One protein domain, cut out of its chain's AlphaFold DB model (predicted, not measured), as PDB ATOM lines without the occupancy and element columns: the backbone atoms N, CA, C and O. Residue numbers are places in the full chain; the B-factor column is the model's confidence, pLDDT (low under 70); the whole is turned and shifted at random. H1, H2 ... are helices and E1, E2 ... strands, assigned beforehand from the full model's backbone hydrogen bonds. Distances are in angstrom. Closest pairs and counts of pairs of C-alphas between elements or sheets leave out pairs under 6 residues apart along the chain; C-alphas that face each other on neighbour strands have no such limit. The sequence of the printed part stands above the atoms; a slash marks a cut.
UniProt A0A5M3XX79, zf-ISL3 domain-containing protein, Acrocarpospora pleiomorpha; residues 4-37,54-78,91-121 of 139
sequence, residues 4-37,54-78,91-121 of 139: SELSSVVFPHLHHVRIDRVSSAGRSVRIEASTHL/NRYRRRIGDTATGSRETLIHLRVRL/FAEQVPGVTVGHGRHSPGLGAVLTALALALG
ATOM      1  N   SER A   4     125.889 127.978  85.727       66.81
ATOM      2  CA  SER A   4     127.281 127.525  85.656       66.81
ATOM      3  C   SER A   4     128.197 128.488  84.892       66.81
ATOM      4  O   SER A   4     129.361 128.626  85.246       66.81
ATOM      5  N   GLU A   5     127.693 129.177  83.866       74.19
ATOM      6  CA  GLU A   5     128.472 130.174  83.115       74.19
ATOM      7  C   GLU A   5     128.645 131.457  83.933       74.19
ATOM      8  O   GLU A   5     129.730 132.033  83.963       74.19
ATOM      9  N   LEU A   6     127.616 131.869  84.679       79.56
ATOM     10  CA  LEU A   6     127.691 133.056  85.535       79.56
ATOM     11  C   LEU A   6     128.771 132.934  86.617       79.56
ATOM     12  O   LEU A   6     129.461 133.911  86.899       79.56
ATOM     13  N   SER A   7     128.964 131.748  87.201       77.00
ATOM     14  CA  SER A   7     130.008 131.555  88.216       77.00
ATOM     15  C   SER A   7     131.416 131.748  87.648       77.00
ATOM     16  O   SER A   7     132.270 132.291  88.343       77.00
ATOM     17  N   SER A   8     131.644 131.386  86.381       77.56
ATOM     18  CA  SER A   8     132.930 131.596  85.705       77.56
ATOM     19  C   SER A   8     133.235 133.077  85.449       77.56
ATOM     20  O   SER A   8     134.388 133.489  85.540       77.56
ATOM     21  N   VAL A   9     132.195 133.882  85.205       84.12
ATOM     22  CA  VAL A   9     132.314 135.333  84.997       84.12
ATOM     23  C   VAL A   9     132.547 136.061  86.319       84.12
ATOM     24  O   VAL A   9     133.376 136.962  86.392       84.12
ATOM     25  N   VAL A  10     131.827 135.672  87.374       86.06
ATOM     26  CA  VAL A  10     131.917 136.329  88.688       86.06
ATOM     27  C   VAL A  10     133.172 135.903  89.456       86.06
ATOM     28  O   VAL A  10     133.742 136.707  90.188       86.06
ATOM     29  N   PHE A  11     133.627 134.658  89.282       88.06
ATOM     30  CA  PHE A  11     134.761 134.082  90.012       88.06
ATOM     31  C   PHE A  11     135.847 133.532  89.071       88.06
ATOM     32  O   PHE A  11     136.157 132.336  89.111       88.06
ATOM     33  N   PRO A  12     136.466 134.376  88.229       86.94
ATOM     34  CA  PRO A  12     137.422 133.917  87.224       86.94
ATOM     35  C   PRO A  12     138.660 133.251  87.842       86.94
ATOM     36  O   PRO A  12     139.227 132.322  87.272       86.94
ATOM     37  N   HIS A  13     139.075 133.650  89.046       89.44
ATOM     38  CA  HIS A  13     140.199 133.046  89.773       89.44
ATOM     39  C   HIS A  13     139.911 131.636  90.310       89.44
ATOM     40  O   HIS A  13     140.847 130.935  90.689       89.44
ATOM     41  N   LEU A  14     138.652 131.182  90.312       91.12
ATOM     42  CA  LEU A  14     138.274 129.834  90.754       91.12
ATOM     43  C   LEU A  14     138.334 128.779  89.637       91.12
ATOM     44  O   LEU A  14     137.990 127.627  89.883       91.12
ATOM     45  N   HIS A  15     138.816 129.108  88.436       87.88
ATOM     46  CA  HIS A  15     138.884 128.169  87.306       87.88
ATOM     47  C   HIS A  15     139.750 126.915  87.565       87.88
ATOM     48  O   HIS A  15     139.556 125.880  86.932       87.88
ATOM     49  N   HIS A  16     140.687 126.976  88.516       88.75
ATOM     50  CA  HIS A  16     141.520 125.837  88.922       88.75
ATOM     51  C   HIS A  16     140.880 124.933  89.989       88.75
ATOM     52  O   HIS A  16     141.491 123.952  90.424       88.75
ATOM     53  N   VAL A  17     139.657 125.231  90.432       92.81
ATOM     54  CA  VAL A  17     138.891 124.393  91.361       92.81
ATOM     55  C   VAL A  17     137.544 124.042  90.759       92.81
ATOM     56  O   VAL A  17     136.996 124.757  89.928       92.81
ATOM     57  N   ARG A  18     136.989 122.911  91.184       93.12
ATOM     58  CA  ARG A  18     135.613 122.572  90.852       93.12
ATOM     59  C   ARG A  18     134.706 123.248  91.865       93.12
ATOM     60  O   ARG A  18     134.806 122.957  93.054       93.12
ATOM     61  N   ILE A  19     133.832 124.135  91.403       93.50
ATOM     62  CA  ILE A  19     132.767 124.692  92.239       93.50
ATOM     63  C   ILE A  19     131.699 123.609  92.392       93.50
ATOM     64  O   ILE A  19     131.070 123.205  91.418       93.50
ATOM     65  N   ASP A  20     131.525 123.117  93.615       93.81
ATOM     66  CA  ASP A  20     130.547 122.079  93.939       93.81
ATOM     67  C   ASP A  20     129.181 122.693  94.268       93.81
ATOM     68  O   ASP A  20     128.143 122.139  93.912       93.81
ATOM     69  N   ARG A  21     129.167 123.849  94.951       92.56
ATOM     70  CA  ARG A  21     127.936 124.560  95.315       92.56
ATOM     71  C   ARG A  21     128.198 126.038  95.574       92.56
ATOM     72  O   ARG A  21     129.178 126.390  96.224       92.56
ATOM     73  N   VAL A  22     127.261 126.890  95.167       92.62
ATOM     74  CA  VAL A  22     127.178 128.290  95.609       92.62
ATOM     75  C   VAL A  22     125.871 128.472  96.368       92.62
ATOM     76  O   VAL A  22     124.824 127.985  95.946       92.62
ATOM     77  N   SER A  23     125.927 129.127  97.522       92.69
ATOM     78  CA  SER A  23     124.749 129.368  98.354       92.69
ATOM     79  C   SER A  23     124.859 130.686  99.106       92.69
ATOM     80  O   SER A  23     125.949 131.164  99.408       92.69
ATOM     81  N   SER A  24     123.715 131.271  99.439       92.50
ATOM     82  CA  SER A  24     123.641 132.380 100.384       92.50
ATOM     83  C   SER A  24     123.620 131.860 101.820       92.50
ATOM     84  O   SER A  24     122.796 131.009 102.149       92.50
ATOM     85  N   ALA A  25     124.462 132.414 102.687       89.44
ATOM     86  CA  ALA A  25     124.483 132.132 104.120       89.44
ATOM     87  C   ALA A  25     124.430 133.453 104.898       89.44
ATOM     88  O   ALA A  25     125.454 134.094 105.137       89.44
ATOM     89  N   GLY A  26     123.222 133.896 105.257       89.00
ATOM     90  CA  GLY A  26     123.018 135.204 105.884       89.00
ATOM     91  C   GLY A  26     123.552 136.330 104.996       89.00
ATOM     92  O   GLY A  26     123.119 136.481 103.854       89.00
ATOM     93  N   ARG A  27     124.527 137.100 105.490       88.75
ATOM     94  CA  ARG A  27     125.162 138.196 104.734       88.75
ATOM     95  C   ARG A  27     126.260 137.738 103.772       88.75
ATOM     96  O   ARG A  27     126.651 138.525 102.917       88.75
ATOM     97  N   SER A  28     126.686 136.481 103.836       92.00
ATOM     98  CA  SER A  28     127.822 135.982 103.060       92.00
ATOM     99  C   SER A  28     127.368 135.105 101.885       92.00
ATOM    100  O   SER A  28     126.342 134.419 101.946       92.00
ATOM    101  N   VAL A  29     128.141 135.109 100.804       94.44
ATOM    102  CA  VAL A  29     128.093 134.110  99.734       94.44
ATOM    103  C   VAL A  29     129.057 132.990 100.114       94.44
ATOM    104  O   VAL A  29     130.248 133.227 100.312       94.44
ATOM    105  N   ARG A  30     128.551 131.762 100.241       95.62
ATOM    106  CA  ARG A  30     129.354 130.571 100.524       95.62
ATOM    107  C   ARG A  30     129.560 129.767  99.250       95.62
ATOM    108  O   ARG A  30     128.592 129.341  98.618       95.62
ATOM    109  N   ILE A  31     130.824 129.509  98.939       95.25
ATOM    110  CA  ILE A  31     131.253 128.696  97.805       95.25
ATOM    111  C   ILE A  31     131.878 127.418  98.354       95.25
ATOM    112  O   ILE A  31     132.902 127.464  99.028       95.25
ATOM    113  N   GLU A  32     131.268 126.271  98.089       96.06
ATOM    114  CA  GLU A  32     131.896 124.973  98.311       96.06
ATOM    115  C   GLU A  32     132.650 124.580  97.047       96.06
ATOM    116  O   GLU A  32     132.080 124.578  95.954       96.06
ATOM    117  N   ALA A  33     133.932 124.267  97.195       95.88
ATOM    118  CA  ALA A  33     134.782 123.905  96.074       95.88
ATOM    119  C   ALA A  33     135.731 122.764  96.439       95.88
ATOM    120  O   ALA A  33     136.067 122.549  97.610       95.88
ATOM    121  N   SER A  34     136.213 122.060  95.424       95.25
ATOM    122  CA  SER A  34     137.193 120.992  95.563       95.25
ATOM    123  C   SER A  34     138.281 121.085  94.504       95.25
ATOM    124  O   SER A  34     138.078 121.519  93.371       95.25
ATOM    125  N   THR A  35     139.483 120.682  94.887       93.69
ATOM    126  CA  THR A  35     140.600 120.534  93.959       93.69
ATOM    127  C   THR A  35     140.440 119.269  93.118       93.69
ATOM    128  O   THR A  35     139.972 118.233  93.595       93.69
ATOM    129  N   HIS A  36     140.842 119.348  91.849       88.31
ATOM    130  CA  HIS A  36     140.675 118.252  90.886       88.31
ATOM    131  C   HIS A  36     141.973 117.856  90.164       88.31
ATOM    132  O   HIS A  36     141.991 116.857  89.451       88.31
ATOM    133  N   LEU A  37     143.082 118.579  90.373       85.88
ATOM    134  CA  LEU A  37     144.372 118.262  89.747       85.88
ATOM    135  C   LEU A  37     144.876 116.868  90.148       85.88
ATOM    136  O   LEU A  37     144.693 116.444  91.280       85.88
ATOM    137  N   ASN A  54     146.069 112.767 103.020       95.00
ATOM    138  CA  ASN A  54     144.763 113.047 103.612       95.00
ATOM    139  C   ASN A  54     144.033 114.148 102.818       95.00
ATOM    140  O   ASN A  54     144.600 114.766 101.916       95.00
ATOM    141  N   ARG A  55     142.766 114.408 103.137       94.19
ATOM    142  CA  ARG A  55     141.960 115.514 102.607       94.19
ATOM    143  C   ARG A  55     141.394 116.317 103.768       94.19
ATOM    144  O   ARG A  55     140.944 115.738 104.748       94.19
ATOM    145  N   TYR A  56     141.364 117.638 103.648       92.50
ATOM    146  CA  TYR A  56     140.747 118.495 104.659       92.50
ATOM    147  C   TYR A  56     140.063 119.708 104.030       92.50
ATOM    148  O   TYR A  56     140.231 119.992 102.842       92.50
ATOM    149  N   ARG A  57     139.238 120.400 104.819       93.69
ATOM    150  CA  ARG A  57     138.536 121.614 104.389       93.69
ATOM    151  C   ARG A  57     139.237 122.849 104.949       93.69
ATOM    152  O   ARG A  57     139.462 122.934 106.153       93.69
ATOM    153  N   ARG A  58     139.532 123.817 104.084       93.50
ATOM    154  CA  ARG A  58     139.962 125.170 104.453       93.50
ATOM    155  C   ARG A  58     138.798 126.135 104.282       93.50
ATOM    156  O   ARG A  58     138.056 126.043 103.309       93.50
ATOM    157  N   ARG A  59     138.679 127.080 105.212       94.31
ATOM    158  CA  ARG A  59     137.826 128.261 105.061       94.31
ATOM    159  C   ARG A  59     138.711 129.428 104.637       94.31
ATOM    160  O   ARG A  59     139.672 129.732 105.338       94.31
ATOM    161  N   ILE A  60     138.400 130.028 103.496       94.94
ATOM    162  CA  ILE A  60     139.162 131.123 102.895       94.94
ATOM    163  C   ILE A  60     138.214 132.301 102.682       94.94
ATOM    164  O   ILE A  60     137.167 132.138 102.058       94.94
ATOM    165  N   GLY A  61     138.563 133.463 103.229       94.62
ATOM    166  CA  GLY A  61     137.906 134.725 102.903       94.62
ATOM    167  C   GLY A  61     138.357 135.215 101.535       94.62
ATOM    168  O   GLY A  61     139.543 135.150 101.213       94.62
ATOM    169  N   ASP A  62     137.422 135.683 100.727       94.81
ATOM    170  CA  ASP A  62     137.688 136.144  99.371       94.81
ATOM    171  C   ASP A  62     137.086 137.531  99.138       94.81
ATOM    172  O   ASP A  62     136.341 138.047  99.977       94.81
ATOM    173  N   THR A  63     137.426 138.160  98.013       92.31
ATOM    174  CA  THR A  63     136.867 139.464  97.649       92.31
ATOM    175  C   THR A  63     135.342 139.417  97.623       92.31
ATOM    176  O   THR A  63     134.733 138.430  97.199       92.31
ATOM    177  N   ALA A  64     134.722 140.489  98.118       91.88
ATOM    178  CA  ALA A  64     133.276 140.581  98.233       91.88
ATOM    179  C   ALA A  64     132.599 140.436  96.863       91.88
ATOM    180  O   ALA A  64     133.056 140.988  95.863       91.88
ATOM    181  N   THR A  65     131.491 139.699  96.836       90.81
ATOM    182  CA  THR A  65     130.646 139.565  95.647       90.81
ATOM    183  C   THR A  65     129.483 140.534  95.781       90.81
ATOM    184  O   THR A  65     128.581 140.328  96.601       90.81
ATOM    185  N   GLY A  66     129.513 141.621  95.009       87.88
ATOM    186  CA  GLY A  66     128.617 142.752  95.245       87.88
ATOM    187  C   GLY A  66     128.846 143.323  96.648       87.88
ATOM    188  O   GLY A  66     129.975 143.613  97.027       87.88
ATOM    189  N   SER A  67     127.786 143.443  97.448       88.56
ATOM    190  CA  SER A  67     127.843 143.953  98.828       88.56
ATOM    191  C   SER A  67     127.998 142.864  99.901       88.56
ATOM    192  O   SER A  67     127.765 143.116 101.084       88.56
ATOM    193  N   ARG A  68     128.345 141.633  99.507       92.06
ATOM    194  CA  ARG A  68     128.351 140.461 100.392       92.06
ATOM    195  C   ARG A  68     129.752 139.899 100.556       92.06
ATOM    196  O   ARG A  68     130.481 139.741  99.582       92.06
ATOM    197  N   GLU A  69     130.097 139.533 101.787       93.25
ATOM    198  CA  GLU A  69     131.319 138.779 102.083       93.25
ATOM    199  C   GLU A  69     131.324 137.460 101.297       93.25
ATOM    200  O   GLU A  69     130.306 136.766 101.252       93.25
ATOM    201  N   THR A  70     132.463 137.077 100.724       95.44
ATOM    202  CA  THR A  70     132.619 135.789 100.040       95.44
ATOM    203  C   THR A  70     133.463 134.846 100.895       95.44
ATOM    204  O   THR A  70     134.577 135.178 101.297       95.44
ATOM    205  N   LEU A  71     132.942 133.647 101.165       95.81
ATOM    206  CA  LEU A  71     133.628 132.601 101.921       95.81
ATOM    207  C   LEU A  71     133.737 131.322 101.097       95.81
ATOM    208  O   LEU A  71     132.735 130.678 100.780       95.81
ATOM    209  N   ILE A  72     134.968 130.898 100.833       95.88
ATOM    210  CA  ILE A  72     135.272 129.668 100.111       95.88
ATOM    211  C   ILE A  72     135.558 128.553 101.119       95.88
ATOM    212  O   ILE A  72     136.479 128.626 101.932       95.88
ATOM    213  N   HIS A  73     134.761 127.493 101.060       96.00
ATOM    214  CA  HIS A  73     134.960 126.235 101.763       96.00
ATOM    215  C   HIS A  73     135.636 125.255 100.801       96.00
ATOM    216  O   HIS A  73     134.975 124.492 100.097       96.00
ATOM    217  N   LEU A  74     136.967 125.301 100.765       96.12
ATOM    218  CA  LEU A  74     137.773 124.544  99.817       96.12
ATOM    219  C   LEU A  74     138.204 123.202 100.410       96.12
ATOM    220  O   LEU A  74     138.901 123.153 101.424       96.12
ATOM    221  N   ARG A  75     137.836 122.100  99.757       96.00
ATOM    222  CA  ARG A  75     138.380 120.772 100.042       96.00
ATOM    223  C   ARG A  75     139.697 120.597  99.291       96.00
ATOM    224  O   ARG A  75     139.695 120.531  98.066       96.00
ATOM    225  N   VAL A  76     140.792 120.499 100.038       93.62
ATOM    226  CA  VAL A  76     142.151 120.310  99.513       93.62
ATOM    227  C   VAL A  76     142.727 118.966  99.955       93.62
ATOM    228  O   VAL A  76     142.318 118.385 100.965       93.62
ATOM    229  N   ARG A  77     143.700 118.472  99.199       94.44
ATOM    230  CA  ARG A  77     144.490 117.276  99.476       94.44
ATOM    231  C   ARG A  77     145.838 117.655 100.075       94.44
ATOM    232  O   ARG A  77     146.489 118.617  99.670       94.44
ATOM    233  N   LEU A  78     146.254 116.839 101.029       94.00
ATOM    234  CA  LEU A  78     147.609 116.765 101.547       94.00
ATOM    235  C   LEU A  78     148.337 115.669 100.771       94.00
ATOM    236  O   LEU A  78     147.809 114.565 100.637       94.00
ATOM    237  N   PHE A  91     152.712 118.067 102.468       92.19
ATOM    238  CA  PHE A  91     152.337 119.410 102.045       92.19
ATOM    239  C   PHE A  91     150.898 119.460 101.547       92.19
ATOM    240  O   PHE A  91     150.409 118.525 100.920       92.19
ATOM    241  N   ALA A  92     150.207 120.562 101.825       91.06
ATOM    242  CA  ALA A  92     148.911 120.834 101.217       91.06
ATOM    243  C   ALA A  92     149.121 121.336  99.788       91.06
ATOM    244  O   ALA A  92     149.970 122.208  99.566       91.06
ATOM    245  N   GLU A  93     148.336 120.832  98.838       90.00
ATOM    246  CA  GLU A  93     148.325 121.407  97.494       90.00
ATOM    247  C   GLU A  93     147.943 122.891  97.540       90.00
ATOM    248  O   GLU A  93     147.104 123.309  98.345       90.00
ATOM    249  N   GLN A  94     148.595 123.684  96.692       89.94
ATOM    250  CA  GLN A  94     148.297 125.099  96.527       89.94
ATOM    251  C   GLN A  94     147.600 125.301  95.183       89.94
ATOM    252  O   GLN A  94     148.074 124.825  94.155       89.94
ATOM    253  N   VAL A  95     146.474 126.002  95.208       90.25
ATOM    254  CA  VAL A  95     145.717 126.428  94.037       90.25
ATOM    255  C   VAL A  95     146.082 127.886  93.734       90.25
ATOM    256  O   VAL A  95     145.795 128.758  94.567       90.25
ATOM    257  N   PRO A  96     146.684 128.173  92.567       88.50
ATOM    258  CA  PRO A  96     146.969 129.538  92.139       88.50
ATOM    259  C   PRO A  96     145.712 130.411  92.177       88.50
ATOM    260  O   PRO A  96     144.628 129.962  91.816       88.50
ATOM    261  N   GLY A  97     145.842 131.645  92.664       88.31
ATOM    262  CA  GLY A  97     144.726 132.595  92.751       88.31
ATOM    263  C   GLY A  97     143.716 132.334  93.878       88.31
ATOM    264  O   GLY A  97     142.917 133.216  94.171       88.31
ATOM    265  N   VAL A  98     143.776 131.186  94.565       91.12
ATOM    266  CA  VAL A  98     142.801 130.825  95.614       91.12
ATOM    267  C   VAL A  98     143.460 130.614  96.968       91.12
ATOM    268  O   VAL A  98     142.953 131.080  97.986       91.12
ATOM    269  N   THR A  99     144.599 129.924  97.009       89.75
ATOM    270  CA  THR A  99     145.259 129.570  98.268       89.75
ATOM    271  C   THR A  99     146.672 130.114  98.335       89.75
ATOM    272  O   THR A  99     147.424 130.032  97.367       89.75
ATOM    273  N   VAL A 100     147.065 130.532  99.530       85.56
ATOM    274  CA  VAL A 100     148.466 130.675  99.933       85.56
ATOM    275  C   VAL A 100     148.753 129.759 101.123       85.56
ATOM    276  O   VAL A 100     147.832 129.331 101.846       85.56
ATOM    277  N   GLY A 101     150.033 129.447 101.337       82.38
ATOM    278  CA  GLY A 101     150.482 128.685 102.500       82.38
ATOM    279  C   GLY A 101     150.051 129.383 103.789       82.38
ATOM    280  O   GLY A 101     150.283 130.576 103.941       82.38
ATOM    281  N   HIS A 102     149.376 128.657 104.684       79.06
ATOM    282  CA  HIS A 102     148.843 129.134 105.976       79.06
ATOM    283  C   HIS A 102     147.859 130.322 105.947       79.06
ATOM    284  O   HIS A 102     147.179 130.556 106.941       79.06
ATOM    285  N   GLY A 103     147.697 131.039 104.831       83.50
ATOM    286  CA  GLY A 103     146.805 132.194 104.770       83.50
ATOM    287  C   GLY A 103     145.325 131.832 104.880       83.50
ATOM    288  O   GLY A 103     144.877 130.753 104.476       83.50
ATOM    289  N   ARG A 104     144.559 132.768 105.440       89.06
ATOM    290  CA  ARG A 104     143.101 132.666 105.603       89.06
ATOM    291  C   ARG A 104     142.330 133.451 104.543       89.06
ATOM    292  O   ARG A 104     141.113 133.322 104.482       89.06
ATOM    293  N   HIS A 105     143.022 134.228 103.710       92.00
ATOM    294  CA  HIS A 105     142.443 135.019 102.627       92.00
ATOM    295  C   HIS A 105     142.979 134.565 101.271       92.00
ATOM    296  O   HIS A 105     144.104 134.060 101.183       92.00
ATOM    297  N   SER A 106     142.180 134.753 100.223       93.12
ATOM    298  CA  SER A 106     142.645 134.591  98.851       93.12
ATOM    299  C   SER A 106     143.751 135.614  98.543       93.12
ATOM    300  O   SER A 106     143.786 136.692  99.150       93.12
ATOM    301  N   PRO A 107     144.658 135.317  97.594       91.81
ATOM    302  CA  PRO A 107     145.624 136.295  97.099       91.81
ATOM    303  C   PRO A 107     144.979 137.622  96.679       91.81
ATOM    304  O   PRO A 107     145.514 138.677  97.002       91.81
ATOM    305  N   GLY A 108     143.816 137.567  96.014       91.94
ATOM    306  CA  GLY A 108     143.086 138.755  95.562       91.94
ATOM    307  C   GLY A 108     142.639 139.646  96.721       91.94
ATOM    308  O   GLY A 108     142.931 140.840  96.727       91.94
ATOM    309  N   LEU A 109     142.015 139.065  97.753       92.81
ATOM    310  CA  LEU A 109     141.640 139.817  98.954       92.81
ATOM    311  C   LEU A 109     142.874 140.332  99.704       92.81
ATOM    312  O   LEU A 109     142.877 141.466 100.180       92.81
ATOM    313  N   GLY A 110     143.935 139.525  99.777       91.62
ATOM    314  CA  GLY A 110     145.218 139.942 100.336       91.62
ATOM    315  C   GLY A 110     145.745 141.213  99.669       91.62
ATOM    316  O   GLY A 110     146.030 142.180 100.367       91.62
ATOM    317  N   ALA A 111     145.784 141.248  98.335       91.06
ATOM    318  CA  ALA A 111     146.256 142.402  97.573       91.06
ATOM    319  C   ALA A 111     145.422 143.669  97.829       91.06
ATOM    320  O   ALA A 111     145.988 144.744  98.024       91.06
ATOM    321  N   VAL A 112     144.090 143.548  97.898       92.06
ATOM    322  CA  VAL A 112     143.197 144.676  98.226       92.06
ATOM    323  C   VAL A 112     143.486 145.216  99.627       92.06
ATOM    324  O   VAL A 112     143.632 146.425  99.809       92.06
ATOM    325  N   LEU A 113     143.614 144.330 100.619       90.94
ATOM    326  CA  LEU A 113     143.934 144.725 101.992       90.94
ATOM    327  C   LEU A 113     145.312 145.391 102.082       90.94
ATOM    328  O   LEU A 113     145.462 146.375 102.802       90.94
ATOM    329  N   THR A 114     146.306 144.898 101.338       89.94
ATOM    330  CA  THR A 114     147.625 145.533 101.253       89.94
ATOM    331  C   THR A 114     147.536 146.931 100.638       89.94
ATOM    332  O   THR A 114     148.116 147.864 101.186       89.94
ATOM    333  N   ALA A 115     146.795 147.105  99.540       91.44
ATOM    334  CA  ALA A 115     146.635 148.403  98.883       91.44
ATOM    335  C   ALA A 115     145.957 149.433  99.799       91.44
ATOM    336  O   ALA A 115     146.423 150.566  99.910       91.44
ATOM    337  N   LEU A 116     144.904 149.024 100.512       92.19
ATOM    338  CA  LEU A 116     144.243 149.862 101.514       92.19
ATOM    339  C   LEU A 116     145.186 150.225 102.663       92.19
ATOM    340  O   LEU A 116     145.236 151.381 103.071       92.19
ATOM    341  N   ALA A 117     145.956 149.258 103.164       90.25
ATOM    342  CA  ALA A 117     146.916 149.501 104.231       90.25
ATOM    343  C   ALA A 117     147.966 150.546 103.823       90.25
ATOM    344  O   ALA A 117     148.211 151.495 104.564       90.25
ATOM    345  N   LEU A 118     148.517 150.418 102.610       90.56
ATOM    346  CA  LEU A 118     149.460 151.382 102.042       90.56
ATOM    347  C   LEU A 118     148.840 152.776 101.898       90.56
ATOM    348  O   LEU A 118     149.464 153.754 102.301       90.56
ATOM    349  N   ALA A 119     147.611 152.871 101.381       94.25
ATOM    350  CA  ALA A 119     146.907 154.145 101.224       94.25
ATOM    351  C   ALA A 119     146.633 154.841 102.569       94.25
ATOM    352  O   ALA A 119     146.678 156.064 102.656       94.25
ATOM    353  N   LEU A 120     146.373 154.062 103.622       94.00
ATOM    354  CA  LEU A 120     146.134 154.556 104.979       94.00
ATOM    355  C   LEU A 120     147.427 154.755 105.790       94.00
ATOM    356  O   LEU A 120     147.360 155.172 106.944       94.00
ATOM    357  N   GLY A 121     148.596 154.427 105.230       89.38
ATOM    358  CA  GLY A 121     149.882 154.493 105.932       89.38
ATOM    359  C   GLY A 121     150.027 153.483 107.076       89.38
ATOM    360  O   GLY A 121     150.921 153.621 107.912       89.38
TER     361      GLY A 121
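AT A GLANCE: This is residues 4 to 37, 54 to 78 and 91 to 121 of the 139 residues of the protein "zf-ISL3 domain-containing protein" of Acrocarpospora pleiomorpha (UniProt A0A5M3XX79). Two hairpins, E1 with E2 and E3 with E4, stand side by side as one strongly twisted sheet; the short helix H1 grazes it, and the end of the helix H2 sticks out with residues 114 to 121 as an arm. An unnamed stretch, residues 91 to 106, loops past the E4 and E3 side of the sheet before H2. The printed part has 90 residues, with two named helices and four named strands in the order H1, E1, E2, E3, E4, H2; the class is mixed, helices and strands. The sheet runs E1, E2, E4, E3 and is mixed, with E2 and E4 parallel and the other neighbours antiparallel. The whole is compact, with a radius of gyration of the C-alphas of 13.3 A and spans of 41 by 31 by 23 A.

IN THESE COORDINATES: H1, residues 4 to 10, begins at C-alpha 4 (127.281, 127.525, 85.656). E1, residues 17 to 25, is 20.7 A long and bends by 63 degrees at residue 20. E2 has residues 28 to 35 and is 22.0 A long. E3, residues 54 to 65, measures 31.1 A from C-alpha 54 (144.763, 113.047, 103.612) to C-alpha 65 and bends by 53 degrees at residue 62. E4, residues 68 to 78, is 30.6 A long. H2, residues 107 to 119, is 18.4 A long and ends at C-alpha 119 (146.907, 154.145, 101.224).

HOW THE PARTS SIT: H1 only grazes the sheet with its residues 4 to 10; its closest C-alphas to E3 are those of Val 10 and Thr 65, 7.8 A apart. The hairpin E1 and E2 is antiparallel at 160 degrees, with N 18 and O 34 at 2.8 A, within hydrogen-bond range. E2 and E4 are parallel at 20 degrees, with N 31 and O 71 at 2.9 A. The hairpin E3 and E4 is antiparallel at 158 degrees, with N 58 and O 74 at 2.8 A. E1 and E3 are the edge strands and are apart. H2 is on the sheet, over none of its strands; the closest C-alphas of H2 and E3 are those of Leu 109 and Thr 63, 5.0 A apart. H1 and H2 are apart. In H2 every O i to N i+4 pair is within hydrogen-bond range; in H1 2 of 3 are.

THE WHOLE: The two farthest C-alphas, those of Asn 54 and Gly 121, are 41.8 A apart. Residues 38 to 53 are not printed, with 14.8 A between C-alphas 37 and 54; residues 79 to 90 are not printed either, with 5.4 A between C-alphas 78 and 91. Of the links that are printed whole, E1 to E2 and E3 to E4 are tight, H1 to E1 is short, and none is long. The mean pLDDT of the printed part is 90.6, and residue 4 alone is under 70.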